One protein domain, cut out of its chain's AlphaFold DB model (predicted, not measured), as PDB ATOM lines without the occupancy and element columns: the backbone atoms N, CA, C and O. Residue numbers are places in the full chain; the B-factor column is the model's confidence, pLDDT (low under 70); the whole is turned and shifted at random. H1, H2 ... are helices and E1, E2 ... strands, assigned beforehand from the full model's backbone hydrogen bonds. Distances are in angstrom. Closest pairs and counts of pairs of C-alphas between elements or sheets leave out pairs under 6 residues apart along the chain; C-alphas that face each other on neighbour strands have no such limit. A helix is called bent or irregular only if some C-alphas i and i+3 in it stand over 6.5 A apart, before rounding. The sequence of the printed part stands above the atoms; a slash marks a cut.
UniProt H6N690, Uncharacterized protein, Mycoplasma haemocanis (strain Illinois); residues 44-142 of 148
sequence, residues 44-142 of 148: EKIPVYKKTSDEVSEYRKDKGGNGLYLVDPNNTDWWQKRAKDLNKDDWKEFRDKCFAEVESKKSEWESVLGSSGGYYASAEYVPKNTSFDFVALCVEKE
ATOM      1  N   GLU A  44     145.801 123.022 158.029       85.12
ATOM      2  CA  GLU A  44     146.993 123.288 157.208       85.12
ATOM      3  C   GLU A  44     147.892 124.380 157.810       85.12
ATOM      4  O   GLU A  44     149.095 124.409 157.560       85.12
ATOM      5  N   LYS A  45     147.324 125.257 158.647       87.38
ATOM      6  CA  LYS A  45     148.039 126.353 159.309       87.38
ATOM      7  C   LYS A  45     148.667 125.970 160.653       87.38
ATOM      8  O   LYS A  45     149.527 126.699 161.141       87.38
ATOM      9  N   ILE A  46     148.303 124.824 161.242       88.06
ATOM     10  CA  ILE A  46     148.848 124.369 162.536       88.06
ATOM     11  C   ILE A  46     150.387 124.324 162.556       88.06
ATOM     12  O   ILE A  46     150.960 124.797 163.539       88.06
ATOM     13  N   PRO A  47     151.088 123.827 161.513       90.88
ATOM     14  CA  PRO A  47     152.551 123.833 161.500       90.88
ATOM     15  C   PRO A  47     153.147 125.244 161.587       90.88
ATOM     16  O   PRO A  47     154.158 125.441 162.257       90.88
ATOM     17  N   VAL A  48     152.503 126.229 160.950       91.31
ATOM     18  CA  VAL A  48     152.926 127.637 160.998       91.31
ATOM     19  C   VAL A  48     152.719 128.196 162.400       91.31
ATOM     20  O   VAL A  48     153.647 128.753 162.974       91.31
ATOM     21  N   TYR A  49     151.547 127.968 162.996       92.56
ATOM     22  CA  TYR A  49     151.272 128.420 164.359       92.56
ATOM     23  C   TYR A  49     152.254 127.832 165.369       92.56
ATOM     24  O   TYR A  49     152.736 128.536 166.254       92.56
ATOM     25  N   LYS A  50     152.580 126.541 165.225       90.88
ATOM     26  CA  LYS A  50     153.547 125.877 166.094       90.88
ATOM     27  C   LYS A  50     154.920 126.532 165.980       90.88
ATOM     28  O   LYS A  50     155.499 126.873 167.003       90.88
ATOM     29  N   LYS A  51     155.380 126.800 164.756       92.44
ATOM     30  CA  LYS A  51     156.628 127.531 164.523       92.44
ATOM     31  C   LYS A  51     156.620 128.898 165.218       92.44
ATOM     32  O   LYS A  51     157.574 129.216 165.914       92.44
ATOM     33  N   THR A  52     155.550 129.682 165.090       91.94
ATOM     34  CA  THR A  52     155.440 130.986 165.769       91.94
ATOM     35  C   THR A  52     155.462 130.842 167.295       91.94
ATOM     36  O   THR A  52     156.129 131.616 167.975       91.94
ATOM     37  N   SER A  53     154.773 129.836 167.843       90.81
ATOM     38  CA  SER A  53     154.791 129.531 169.280       90.81
ATOM     39  C   SER A  53     156.189 129.148 169.776       90.81
ATOM     40  O   SER A  53     156.602 129.584 170.853       90.81
ATOM     41  N   ASP A  54     156.922 128.356 168.991       90.56
ATOM     42  CA  ASP A  54     158.292 127.946 169.296       90.56
ATOM     43  C   ASP A  54     159.236 129.158 169.266       90.56
ATOM     44  O   ASP A  54     159.994 129.361 170.213       90.56
ATOM     45  N   GLU A  55     159.128 130.025 168.255       92.12
ATOM     46  CA  GLU A  55     159.928 131.254 168.160       92.12
ATOM     47  C   GLU A  55     159.662 132.220 169.326       92.12
ATOM     48  O   GLU A  55     160.600 132.799 169.872       92.12
ATOM     49  N   VAL A  56     158.399 132.379 169.744       89.88
ATOM     50  CA  VAL A  56     158.047 133.170 170.936       89.88
ATOM     51  C   VAL A  56     158.644 132.549 172.197       89.88
ATOM     52  O   VAL A  56     159.185 133.260 173.043       89.88
ATOM     53  N   SER A  57     158.576 131.224 172.322       87.94
ATOM     54  CA  SER A  57     159.137 130.512 173.471       87.94
ATOM     55  C   SER A  57     160.657 130.661 173.534       87.94
ATOM     56  O   SER A  57     161.200 130.910 174.605       87.94
ATOM     57  N   GLU A  58     161.355 130.548 172.403       89.00
ATOM     58  CA  GLU A  58     162.798 130.800 172.316       89.00
ATOM     59  C   GLU A  58     163.145 132.244 172.659       89.00
ATOM     60  O   GLU A  58     164.010 132.475 173.500       89.00
ATOM     61  N   TYR A  59     162.412 133.207 172.101       88.38
ATOM     62  CA  TYR A  59     162.584 134.619 172.427       88.38
ATOM     63  C   TYR A  59     162.448 134.891 173.932       88.38
ATOM     64  O   TYR A  59     163.197 135.692 174.492       88.38
ATOM     65  N   ARG A  60     161.506 134.216 174.601       86.31
ATOM     66  CA  ARG A  60     161.260 134.365 176.039       86.31
ATOM     67  C   ARG A  60     162.294 133.660 176.919       86.31
ATOM     68  O   ARG A  60     162.596 134.189 177.983       86.31
ATOM     69  N   LYS A  61     162.883 132.535 176.491       83.31
ATOM     70  CA  LYS A  61     163.920 131.816 177.269       83.31
ATOM     71  C   LYS A  61     165.100 132.712 177.650       83.31
ATOM     72  O   LYS A  61     165.618 132.600 178.757       83.31
ATOM     73  N   ASP A  62     165.477 133.629 176.763       74.56
ATOM     74  CA  ASP A  62     166.593 134.556 176.984       74.56
ATOM     75  C   ASP A  62     166.185 135.819 177.773       74.56
ATOM     76  O   ASP A  62     167.019 136.672 178.091       74.56
ATOM     77  N   LYS A  63     164.896 135.957 178.106       74.62
ATOM     78  CA  LYS A  63     164.285 137.124 178.753       74.62
ATOM     79  C   LYS A  63     163.768 136.726 180.133       74.62
ATOM     80  O   LYS A  63     162.589 136.442 180.310       74.62
ATOM     81  N   GLY A  64     164.661 136.704 181.122       66.50
ATOM     82  CA  GLY A  64     164.296 136.363 182.500       66.50
ATOM     83  C   GLY A  64     163.168 137.238 183.076       66.50
ATOM     84  O   GLY A  64     163.057 138.419 182.748       66.50
ATOM     85  N   GLY A  65     162.362 136.660 183.974       69.31
ATOM     86  CA  GLY A  65     161.287 137.345 184.709       69.31
ATOM     87  C   GLY A  65     159.889 137.136 184.119       69.31
ATOM     88  O   GLY A  65     159.756 136.604 183.029       69.31
ATOM     89  N   ASN A  66     158.855 137.588 184.838       72.12
ATOM     90  CA  ASN A  66     157.440 137.374 184.509       72.12
ATOM     91  C   ASN A  66     157.048 138.030 183.175       72.12
ATOM     92  O   ASN A  66     156.847 139.248 183.119       72.12
ATOM     93  N   GLY A  67     156.918 137.242 182.110       81.56
ATOM     94  CA  GLY A  67     156.370 137.709 180.835       81.56
ATOM     95  C   GLY A  67     155.226 136.845 180.330       81.56
ATOM     96  O   GLY A  67     154.605 136.090 181.084       81.56
ATOM     97  N   LEU A  68     154.912 137.020 179.050       87.50
ATOM     98  CA  LEU A  68     153.741 136.433 178.418       87.50
ATOM     99  C   LEU A  68     154.160 135.431 177.346       87.50
ATOM    100  O   LEU A  68     155.023 135.716 176.515       87.50
ATOM    101  N   TYR A  69     153.521 134.267 177.362       87.38
ATOM    102  CA  TYR A  69     153.734 133.210 176.381       87.38
ATOM    103  C   TYR A  69     152.519 133.083 175.487       87.38
ATOM    104  O   TYR A  69     151.380 133.204 175.938       87.38
ATOM    105  N   LEU A  70     152.770 132.816 174.211       90.00
ATOM    106  CA  LEU A  70     151.718 132.452 173.280       90.00
ATOM    107  C   LEU A  70     151.182 131.064 173.643       90.00
ATOM    108  O   LEU A  70     151.958 130.141 173.884       90.00
ATOM    109  N   VAL A  71     149.860 130.924 173.688       89.81
ATOM    110  CA  VAL A  71     149.224 129.644 174.020       89.81
ATOM    111  C   VAL A  71     149.416 128.641 172.885       89.81
ATOM    112  O   VAL A  71     149.308 129.002 171.711       89.81
ATOM    113  N   ASP A  72     149.644 127.369 173.231       89.44
ATOM    114  CA  ASP A  72     149.797 126.283 172.257       89.44
ATOM    115  C   ASP A  72     148.606 126.270 171.272       89.44
ATOM    116  O   ASP A  72     147.443 126.191 171.698       89.44
ATOM    117  N   PRO A  73     148.849 126.320 169.948       90.06
ATOM    118  CA  PRO A  73     147.776 126.272 168.955       90.06
ATOM    119  C   PRO A  73     146.902 125.014 169.037       90.06
ATOM    120  O   PRO A  73     145.768 125.037 168.547       90.06
ATOM    121  N   ASN A  74     147.402 123.926 169.629       89.94
ATOM    122  CA  ASN A  74     146.696 122.656 169.794       89.94
ATOM    123  C   ASN A  74     145.843 122.591 171.066       89.94
ATOM    124  O   ASN A  74     145.014 121.684 171.178       89.94
ATOM    125  N   ASN A  75     145.991 123.543 171.997       90.38
ATOM    126  CA  ASN A  75     145.180 123.617 173.213       90.38
ATOM    127  C   ASN A  75     143.755 124.100 172.893       90.38
ATOM    128  O   ASN A  75     143.367 125.243 173.134       90.38
ATOM    129  N   THR A  76     142.985 123.210 172.274       91.62
ATOM    130  CA  THR A  76     141.653 123.500 171.737       91.62
ATOM    131  C   THR A  76     140.696 123.965 172.831       91.62
ATOM    132  O   THR A  76     139.944 124.911 172.602       91.62
ATOM    133  N   ASP A  77     140.768 123.368 174.022       91.81
ATOM    134  CA  ASP A  77     139.922 123.733 175.162       91.81
ATOM    135  C   ASP A  77     140.154 125.182 175.590       91.81
ATOM    136  O   ASP A  77     139.195 125.927 175.824       91.81
ATOM    137  N   TRP A  78     141.419 125.615 175.625       91.62
ATOM    138  CA  TRP A  78     141.753 127.000 175.922       91.62
ATOM    139  C   TRP A  78     141.186 127.949 174.869       91.62
ATOM    140  O   TRP A  78     140.467 128.884 175.216       91.62
ATOM    141  N   TRP A  79     141.439 127.685 173.583       92.56
ATOM    142  CA  TRP A  79     140.979 128.552 172.492       92.56
ATOM    143  C   TRP A  79     139.454 128.650 172.428       92.56
ATOM    144  O   TRP A  79     138.921 129.743 172.246       92.56
ATOM    145  N   GLN A  80     138.745 127.537 172.621       92.94
ATOM    146  CA  GLN A  80     137.283 127.512 172.653       92.94
ATOM    147  C   GLN A  80     136.722 128.298 173.834       92.94
ATOM    148  O   GLN A  80     135.845 129.145 173.647       92.94
ATOM    149  N   LYS A  81     137.236 128.047 175.044       91.44
ATOM    150  CA  LYS A  81     136.819 128.774 176.247       91.44
ATOM    151  C   LYS A  81     137.079 130.267 176.083       91.44
ATOM    152  O   LYS A  81     136.188 131.080 176.312       91.44
ATOM    153  N   ARG A  82     138.272 130.621 175.611       90.12
ATOM    154  CA  ARG A  82     138.694 132.006 175.428       90.12
ATOM    155  C   ARG A  82     137.848 132.742 174.394       90.12
ATOM    156  O   ARG A  82     137.406 133.859 174.648       90.12
ATOM    157  N   ALA A  83     137.601 132.113 173.248       91.56
ATOM    158  CA  ALA A  83     136.728 132.650 172.214       91.56
ATOM    159  C   ALA A  83     135.308 132.875 172.750       91.56
ATOM    160  O   ALA A  83     134.749 133.952 172.557       91.56
ATOM    161  N   LYS A  84     134.763 131.908 173.498       91.19
ATOM    162  CA  LYS A  84     133.443 132.019 174.126       91.19
ATOM    163  C   LYS A  84     133.367 133.184 175.111       91.19
ATOM    164  O   LYS A  84     132.434 133.977 175.019       91.19
ATOM    165  N   ASP A  85     134.347 133.322 176.002       90.50
ATOM    166  CA  ASP A  85     134.387 134.418 176.978       90.50
ATOM    167  C   ASP A  85     134.399 135.786 176.274       90.50
ATOM    168  O   ASP A  85     133.750 136.734 176.714       90.50
ATOM    169  N   LEU A  86     135.092 135.877 175.135       88.94
ATOM    170  CA  LEU A  86     135.201 137.082 174.310       88.94
ATOM    171  C   LEU A  86     134.053 137.261 173.299       88.94
ATOM    172  O   LEU A  86     134.119 138.181 172.479       88.94
ATOM    173  N   ASN A  87     133.018 136.413 173.341       89.19
ATOM    174  CA  ASN A  87     131.923 136.371 172.365       89.19
ATOM    175  C   ASN A  87     132.427 136.317 170.908       89.19
ATOM    176  O   ASN A  87     132.033 137.119 170.060       89.19
ATOM    177  N   LYS A  88     133.364 135.406 170.629       88.56
ATOM    178  CA  LYS A  88     133.857 135.082 169.286       88.56
ATOM    179  C   LYS A  88     133.210 133.788 168.811       88.56
ATOM    180  O   LYS A  88     133.379 132.750 169.445       88.56
ATOM    181  N   ASP A  89     132.506 133.865 167.686       84.25
ATOM    182  CA  ASP A  89     131.736 132.740 167.146       84.25
ATOM    183  C   ASP A  89     132.631 131.624 166.578       84.25
ATOM    184  O   ASP A  89     132.340 130.443 166.766       84.25
ATOM    185  N   ASP A  90     133.750 131.977 165.930       92.00
ATOM    186  CA  ASP A  90     134.741 131.022 165.417       92.00
ATOM    187  C   ASP A  90     136.057 131.119 166.207       92.00
ATOM    188  O   ASP A  90     136.885 132.015 166.007       92.00
ATOM    189  N   TRP A  91     136.276 130.160 167.110       92.12
ATOM    190  CA  TRP A  91     137.514 130.067 167.886       92.12
ATOM    191  C   TRP A  91     138.743 129.788 167.012       92.12
ATOM    192  O   TRP A  91     139.855 130.166 167.384       92.12
ATOM    193  N   LYS A  92     138.568 129.143 165.851       93.12
ATOM    194  CA  LYS A  92     139.671 128.843 164.931       93.12
ATOM    195  C   LYS A  92     140.098 130.092 164.175       93.12
ATOM    196  O   LYS A  92     141.297 130.288 163.997       93.12
ATOM    197  N   GLU A  93     139.146 130.942 163.789       92.12
ATOM    198  CA  GLU A  93     139.423 132.272 163.233       92.12
ATOM    199  C   GLU A  93     140.097 133.172 164.273       92.12
ATOM    200  O   GLU A  93     141.096 133.827 163.979       92.12
ATOM    201  N   PHE A  94     139.601 133.159 165.515       92.50
ATOM    202  CA  PHE A  94     140.226 133.880 166.624       92.50
ATOM    203  C   PHE A  94     141.688 133.453 166.822       92.50
ATOM    204  O   PHE A  94     142.572 134.306 166.898       92.50
ATOM    205  N   ARG A  95     141.953 132.141 166.828       94.06
ATOM    206  CA  ARG A  95     143.307 131.584 166.894       94.06
ATOM    207  C   ARG A  95     144.163 132.016 165.700       94.06
ATOM    208  O   ARG A  95     145.264 132.506 165.907       94.06
ATOM    209  N   ASP A  96     143.675 131.863 164.469       93.38
ATOM    210  CA  ASP A  96     144.397 132.274 163.249       93.38
ATOM    211  C   ASP A  96     144.822 133.745 163.325       93.38
ATOM    212  O   ASP A  96     145.993 134.076 163.132       93.38
ATOM    213  N   LYS A  97     143.896 134.619 163.733       92.88
ATOM    214  CA  LYS A  97     144.189 136.035 163.945       92.88
ATOM    215  C   LYS A  97     145.237 136.253 165.036       92.88
ATOM    216  O   LYS A  97     146.124 137.075 164.848       92.88
ATOM    217  N   CYS A  98     145.167 135.524 166.148       93.44
ATOM    218  CA  CYS A  98     146.174 135.609 167.204       93.44
ATOM    219  C   CYS A  98     147.588 135.330 166.682       93.44
ATOM    220  O   CYS A  98     148.495 136.123 166.927       93.44
ATOM    221  N   PHE A  99     147.776 134.246 165.928       93.75
ATOM    222  CA  PHE A  99     149.089 133.900 165.384       93.75
ATOM    223  C   PHE A  99     149.566 134.897 164.324       93.75
ATOM    224  O   PHE A  99     150.731 135.288 164.353       93.75
ATOM    225  N   ALA A 100     148.668 135.370 163.455       93.19
ATOM    226  CA  ALA A 100     148.996 136.394 162.466       93.19
ATOM    227  C   ALA A 100     149.429 137.722 163.118       93.19
ATOM    228  O   ALA A 100     150.406 138.336 162.696       93.19
ATOM    229  N   GLU A 101     148.735 138.156 164.175       93.69
ATOM    230  CA  GLU A 101     149.063 139.385 164.910       93.69
ATOM    231  C   GLU A 101     150.417 139.269 165.617       93.69
ATOM    232  O   GLU A 101     151.247 140.174 165.507       93.69
ATOM    233  N   VAL A 102     150.681 138.144 166.290       93.00
ATOM    234  CA  VAL A 102     151.975 137.909 166.949       93.00
ATOM    235  C   VAL A 102     153.120 137.912 165.942       93.00
ATOM    236  O   VAL A 102     154.145 138.546 166.195       93.00
ATOM    237  N   GLU A 103     152.952 137.245 164.800       93.00
ATOM    238  CA  GLU A 103     153.961 137.222 163.739       93.00
ATOM    239  C   GLU A 103     154.200 138.624 163.159       93.00
ATOM    240  O   GLU A 103     155.348 139.046 163.010       93.00
ATOM    241  N   SER A 104     153.134 139.394 162.918       92.94
ATOM    242  CA  SER A 104     153.243 140.768 162.412       92.94
ATOM    243  C   SER A 104     153.977 141.715 163.372       92.94
ATOM    244  O   SER A 104     154.644 142.649 162.931       92.94
ATOM    245  N   LYS A 105     153.909 141.441 164.682       91.81
ATOM    246  CA  LYS A 105     154.509 142.244 165.760       91.81
ATOM    247  C   LYS A 105     155.866 141.715 166.225       91.81
ATOM    248  O   LYS A 105     156.320 142.063 167.313       91.81
ATOM    249  N   LYS A 106     156.551 140.900 165.415       91.19
ATOM    250  CA  LYS A 106     157.841 140.285 165.780       91.19
ATOM    251  C   LYS A 106     158.918 141.273 166.225       91.19
ATOM    252  O   LYS A 106     159.661 140.991 167.160       91.19
ATOM    253  N   SER A 107     158.976 142.459 165.622       92.00
ATOM    254  CA  SER A 107     159.898 143.528 166.040       92.00
ATOM    255  C   SER A 107     159.534 144.185 167.378       92.00
ATOM    256  O   SER A 107     160.365 144.876 167.958       92.00
ATOM    257  N   GLU A 108     158.310 143.986 167.866       90.31
ATOM    258  CA  GLU A 108     157.746 144.620 169.065       90.31
ATOM    259  C   GLU A 108     157.526 143.624 170.214       90.31
ATOM    260  O   GLU A 108     156.953 143.988 171.242       90.31
ATOM    261  N   TRP A 109     157.988 142.374 170.076       90.50
ATOM    262  CA  TRP A 109     157.795 141.318 171.077       90.50
ATOM    263  C   TRP A 109     158.239 141.715 172.487       90.50
ATOM    264  O   TRP A 109     157.581 141.327 173.446       90.50
ATOM    265  N   GLU A 110     159.268 142.551 172.639       88.12
ATOM    266  CA  GLU A 110     159.687 143.044 173.961       88.12
ATOM    267  C   GLU A 110     158.569 143.840 174.641       88.12
ATOM    268  O   GLU A 110     158.293 143.661 175.823       88.12
ATOM    269  N   SER A 111     157.893 144.700 173.878       87.06
ATOM    270  CA  SER A 111     156.839 145.569 174.393       87.06
ATOM    271  C   SER A 111     155.561 144.787 174.684       87.06
ATOM    272  O   SER A 111     154.918 145.027 175.704       87.06
ATOM    273  N   VAL A 112     155.189 143.858 173.794       88.19
ATOM    274  CA  VAL A 112     153.883 143.177 173.852       88.19
ATOM    275  C   VAL A 112     153.906 141.841 174.605       88.19
ATOM    276  O   VAL A 112     152.869 141.440 175.126       88.19
ATOM    277  N   LEU A 113     155.062 141.171 174.705       88.69
ATOM    278  CA  LEU A 113     155.245 139.891 175.416       88.69
ATOM    279  C   LEU A 113     156.168 139.995 176.643       88.69
ATOM    280  O   LEU A 113     156.277 139.041 177.419       88.69
ATOM    281  N   GLY A 114     156.864 141.122 176.820       83.69
ATOM    282  CA  GLY A 114     157.707 141.373 177.989       83.69
ATOM    283  C   GLY A 114     156.902 141.693 179.250       83.69
ATOM    284  O   GLY A 114     155.676 141.606 179.280       83.69
ATOM    285  N   SER A 115     157.591 142.102 180.315       76.81
ATOM    286  CA  SER A 115     156.962 142.363 181.622       76.81
ATOM    287  C   SER A 115     155.987 143.547 181.633       76.81
ATOM    288  O   SER A 115     155.147 143.636 182.524       76.81
ATOM    289  N   SER A 116     156.085 144.447 180.652       74.81
ATOM    290  CA  SER A 116     155.121 145.531 180.415       74.81
ATOM    291  C   SER A 116     153.947 145.124 179.519       74.81
ATOM    292  O   SER A 116     153.046 145.932 179.303       74.81
ATOM    293  N   GLY A 117     153.969 143.904 178.973       76.88
ATOM    294  CA  GLY A 117     152.941 143.388 178.083       76.88
ATOM    295  C   GLY A 117     151.582 143.298 178.773       76.88
ATOM    296  O   GLY A 117     151.465 142.918 179.942       76.88
ATOM    297  N   GLY A 118     150.531 143.653 178.037       81.62
ATOM    298  CA  GLY A 118     149.160 143.514 178.512       81.62
ATOM    299  C   GLY A 118     148.718 142.052 178.516       81.62
ATOM    300  O   GLY A 118     148.951 141.323 177.558       81.62
ATOM    301  N   TYR A 119     148.014 141.638 179.567       84.00
ATOM    302  CA  TYR A 119     147.310 140.357 179.619       84.00
ATOM    303  C   TYR A 119     145.938 140.545 180.250       84.00
ATOM    304  O   TYR A 119     145.812 141.140 181.322       84.00
ATOM    305  N   TYR A 120     144.916 139.984 179.607       83.62
ATOM    306  CA  TYR A 120     143.549 140.015 180.115       83.62
ATOM    307  C   TYR A 120     143.117 138.619 180.550       83.62
ATOM    308  O   TYR A 120     142.746 137.806 179.716       83.62
ATOM    309  N   ALA A 121     143.108 138.328 181.852       79.19
ATOM    310  CA  ALA A 121     142.727 137.000 182.351       79.19
ATOM    311  C   ALA A 121     141.299 136.585 181.950       79.19
ATOM    312  O   ALA A 121     141.050 135.427 181.626       79.19
ATOM    313  N   SER A 122     140.377 137.543 181.874       77.62
ATOM    314  CA  SER A 122     138.989 137.334 181.455       77.62
ATOM    315  C   SER A 122     138.512 138.468 180.547       77.62
ATOM    316  O   SER A 122     139.091 139.556 180.506       77.62
ATOM    317  N   ALA A 123     137.444 138.196 179.796       80.62
ATOM    318  CA  ALA A 123     136.865 139.134 178.840       80.62
ATOM    319  C   ALA A 123     136.327 140.422 179.483       80.62
ATOM    320  O   ALA A 123     136.302 141.463 178.835       80.62
ATOM    321  N   GLU A 124     135.922 140.376 180.755       83.94
ATOM    322  CA  GLU A 124     135.400 141.544 181.477       83.94
ATOM    323  C   GLU A 124     136.459 142.638 181.687       83.94
ATOM    324  O   GLU A 124     136.114 143.816 181.774       83.94
ATOM    325  N   TYR A 125     137.740 142.254 181.716       85.31
ATOM    326  CA  TYR A 125     138.865 143.176 181.860       85.31
ATOM    327  C   TYR A 125     139.335 143.751 180.523       85.31
ATOM    328  O   TYR A 125     140.165 144.657 180.518       85.31
ATOM    329  N   VAL A 126     138.816 143.251 179.395       84.56
ATOM    330  CA  VAL A 126     139.162 143.772 178.072       84.56
ATOM    331  C   VAL A 126     138.517 145.151 177.908       84.56
ATOM    332  O   VAL A 126     137.287 145.269 177.957       84.56
ATOM    333  N   PRO A 127     139.308 146.219 177.713       82.94
ATOM    334  CA  PRO A 127     138.765 147.561 177.613       82.94
ATOM    335  C   PRO A 127     137.909 147.682 176.352       82.94
ATOM    336  O   PRO A 127     138.377 147.493 175.233       82.94
ATOM    337  N   LYS A 128     136.632 148.031 176.538       77.06
ATOM    338  CA  LYS A 128     135.655 148.141 175.440       77.06
ATOM    339  C   LYS A 128     135.909 149.337 174.515       77.06
ATOM    340  O   LYS A 128     135.505 149.299 173.361       77.06
ATOM    341  N   ASN A 129     136.572 150.377 175.027       75.75
ATOM    342  CA  ASN A 129     136.699 151.687 174.376       75.75
ATOM    343  C   ASN A 129     138.157 152.164 174.238       75.75
ATOM    344  O   ASN A 129     138.386 153.336 173.944       75.75
ATOM    345  N   THR A 130     139.138 151.288 174.466       73.62
ATOM    346  CA  THR A 130     140.564 151.638 174.393       73.62
ATOM    347  C   THR A 130     141.253 150.750 173.369       73.62
ATOM    348  O   THR A 130     140.921 149.574 173.239       73.62
ATOM    349  N   SER A 131     142.230 151.307 172.654       76.38
ATOM    350  CA  SER A 131     143.169 150.511 171.868       76.38
ATOM    351  C   SER A 131     144.002 149.649 172.816       76.38
ATOM    352  O   SER A 131     144.599 150.158 173.764       76.38
ATOM    353  N   PHE A 132     144.006 148.343 172.579       82.75
ATOM    354  CA  PHE A 132     144.892 147.391 173.233       82.75
ATOM    355  C   PHE A 132     145.486 146.474 172.163       82.75
ATOM    356  O   PHE A 132     144.889 146.280 171.099       82.75
ATOM    357  N   ASP A 133     146.652 145.897 172.441       87.06
ATOM    358  CA  ASP A 133     147.266 144.926 171.544       87.06
ATOM    359  C   ASP A 133     146.458 143.635 171.519       87.06
ATOM    360  O   ASP A 133     146.271 142.992 172.550       87.06
ATOM    361  N   PHE A 134     146.017 143.207 170.335       88.38
ATOM    362  CA  PHE A 134     145.236 141.975 170.196       88.38
ATOM    363  C   PHE A 134     145.973 140.749 170.759       88.38
ATOM    364  O   PHE A 134     145.341 139.858 171.323       88.38
ATOM    365  N   VAL A 135     147.311 140.757 170.699       89.81
ATOM    366  CA  VAL A 135     148.202 139.757 171.309       89.81
ATOM    367  C   VAL A 135     147.897 139.536 172.797       89.81
ATOM    368  O   VAL A 135     147.930 138.397 173.251       89.81
ATOM    369  N   ALA A 136     147.477 140.569 173.537       90.12
ATOM    370  CA  ALA A 136     147.101 140.473 174.954       90.12
ATOM    371  C   ALA A 136     145.917 139.522 175.225       90.12
ATOM    372  O   ALA A 136     145.666 139.136 176.371       90.12
ATOM    373  N   LEU A 137     145.157 139.152 174.187       90.69
ATOM    374  CA  LEU A 137     144.063 138.184 174.276       90.69
ATOM    375  C   LEU A 137     144.506 136.738 174.051       90.69
ATOM    376  O   LEU A 137     143.737 135.835 174.385       90.69
ATOM    377  N   CYS A 138     145.693 136.554 173.476       90.94
ATOM    378  CA  CYS A 138     146.205 135.314 172.894       90.94
ATOM    379  C   CYS A 138     147.286 134.646 173.752       90.94
ATOM    380  O   CYS A 138     147.814 133.600 173.380       90.94
ATOM    381  N   VAL A 139     147.661 135.288 174.853       89.88
ATOM    382  CA  VAL A 139     148.820 134.935 175.669       89.88
ATOM    383  C   VAL A 139     148.401 134.548 177.077       89.88
ATOM    384  O   VAL A 139     147.325 134.934 177.529       89.88
ATOM    385  N   GLU A 140     149.263 133.830 177.784       87.94
ATOM    386  CA  GLU A 140     149.149 133.545 179.213       87.94
ATOM    387  C   GLU A 140     150.376 134.057 179.963       87.94
ATOM    388  O   GLU A 140     151.474 134.151 179.409       87.94
ATOM    389  N   LYS A 141     150.188 134.405 181.241       82.19
ATOM    390  CA  LYS A 141     151.311 134.725 182.124       82.19
ATOM    391  C   LYS A 141     152.121 133.466 182.406       82.19
ATOM    392  O   LYS A 141     151.559 132.409 182.665       82.19
ATOM    393  N   GLU A 142     153.435 133.636 182.455       71.50
ATOM    394  CA  GLU A 142     154.408 132.606 182.843       71.50
ATOM    395  C   GLU A 142     154.128 131.954 184.207       71.50
ATOM    396  O   GLU A 142     154.535 130.818 184.453       71.50
TER     397      GLU A 142
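Overview. This is residues 44 to 142 of the 148 residues of an uncharacterized protein of Mycoplasma haemocanis (strain Illinois) (UniProt H6N690). Helix H3 runs along one side as the hub, with H2 set crosswise at its first end, H1 slanting away from its middle and short H5 beneath it. H5 and a tiny antiparallel sheet, E1 with E2, fill the core, H4 lies beyond the last end of H3, and residues 114 to 133 make a long loop between H4 and H5. The 99 printed residues hold five named helices and two strands, in the order H1 E1 H2 H3 H4 H5 E2, mostly helix. The whole is compact, with a radius of gyration of the C-alphas of 12.8 A and spans of 36 by 34 by 21 A.

Along the chain. Find C-alpha 46 at (148.848, 124.369, 162.536); from there H1 runs 22.4 A to residue 61. E1 is residues 68 to 70, H2 residues 76 to 85 over 14.1 A, and H3 residues 91 to 104 over 19.8 A. H4, residues 106 to 113, is irregular: C-alphas 107 and 110 are 7.9 A apart. H5 is residues 134 to 137, and E2, residues 139 to 141, ends at C-alpha 141 (151.311, 134.725, 182.124).

Arrangement. Look first at H3, which touches H2 about perpendicular at 84 degrees, closest at C-alphas 83 and 91, 5.1 A. H1 touches H3 with residues 49 to 52 alone, at a steep tilt of 50 degrees, closest at C-alphas 49 and 99, 6.0 A. H5 touches H3, closest at C-alphas 135 and 102, 6.1 A. H4 is near H1, with 12 pairs of C-alphas within 10 A. E1 and E2 are antiparallel, with N 69 and O 140 at 2.9 A. Every O i to N i+4 pair is within hydrogen-bond range in H1, H2 and H3, but 2 of 4 in H4; H5 is too short for one.

Size, cuts and confidence. The C-alphas farthest apart, of Asp 62 and Asp 89, are 36.3 A apart. The printed part has no cut; the link H4 to H5 is long, and residues 64 to 65 have pLDDT under 70.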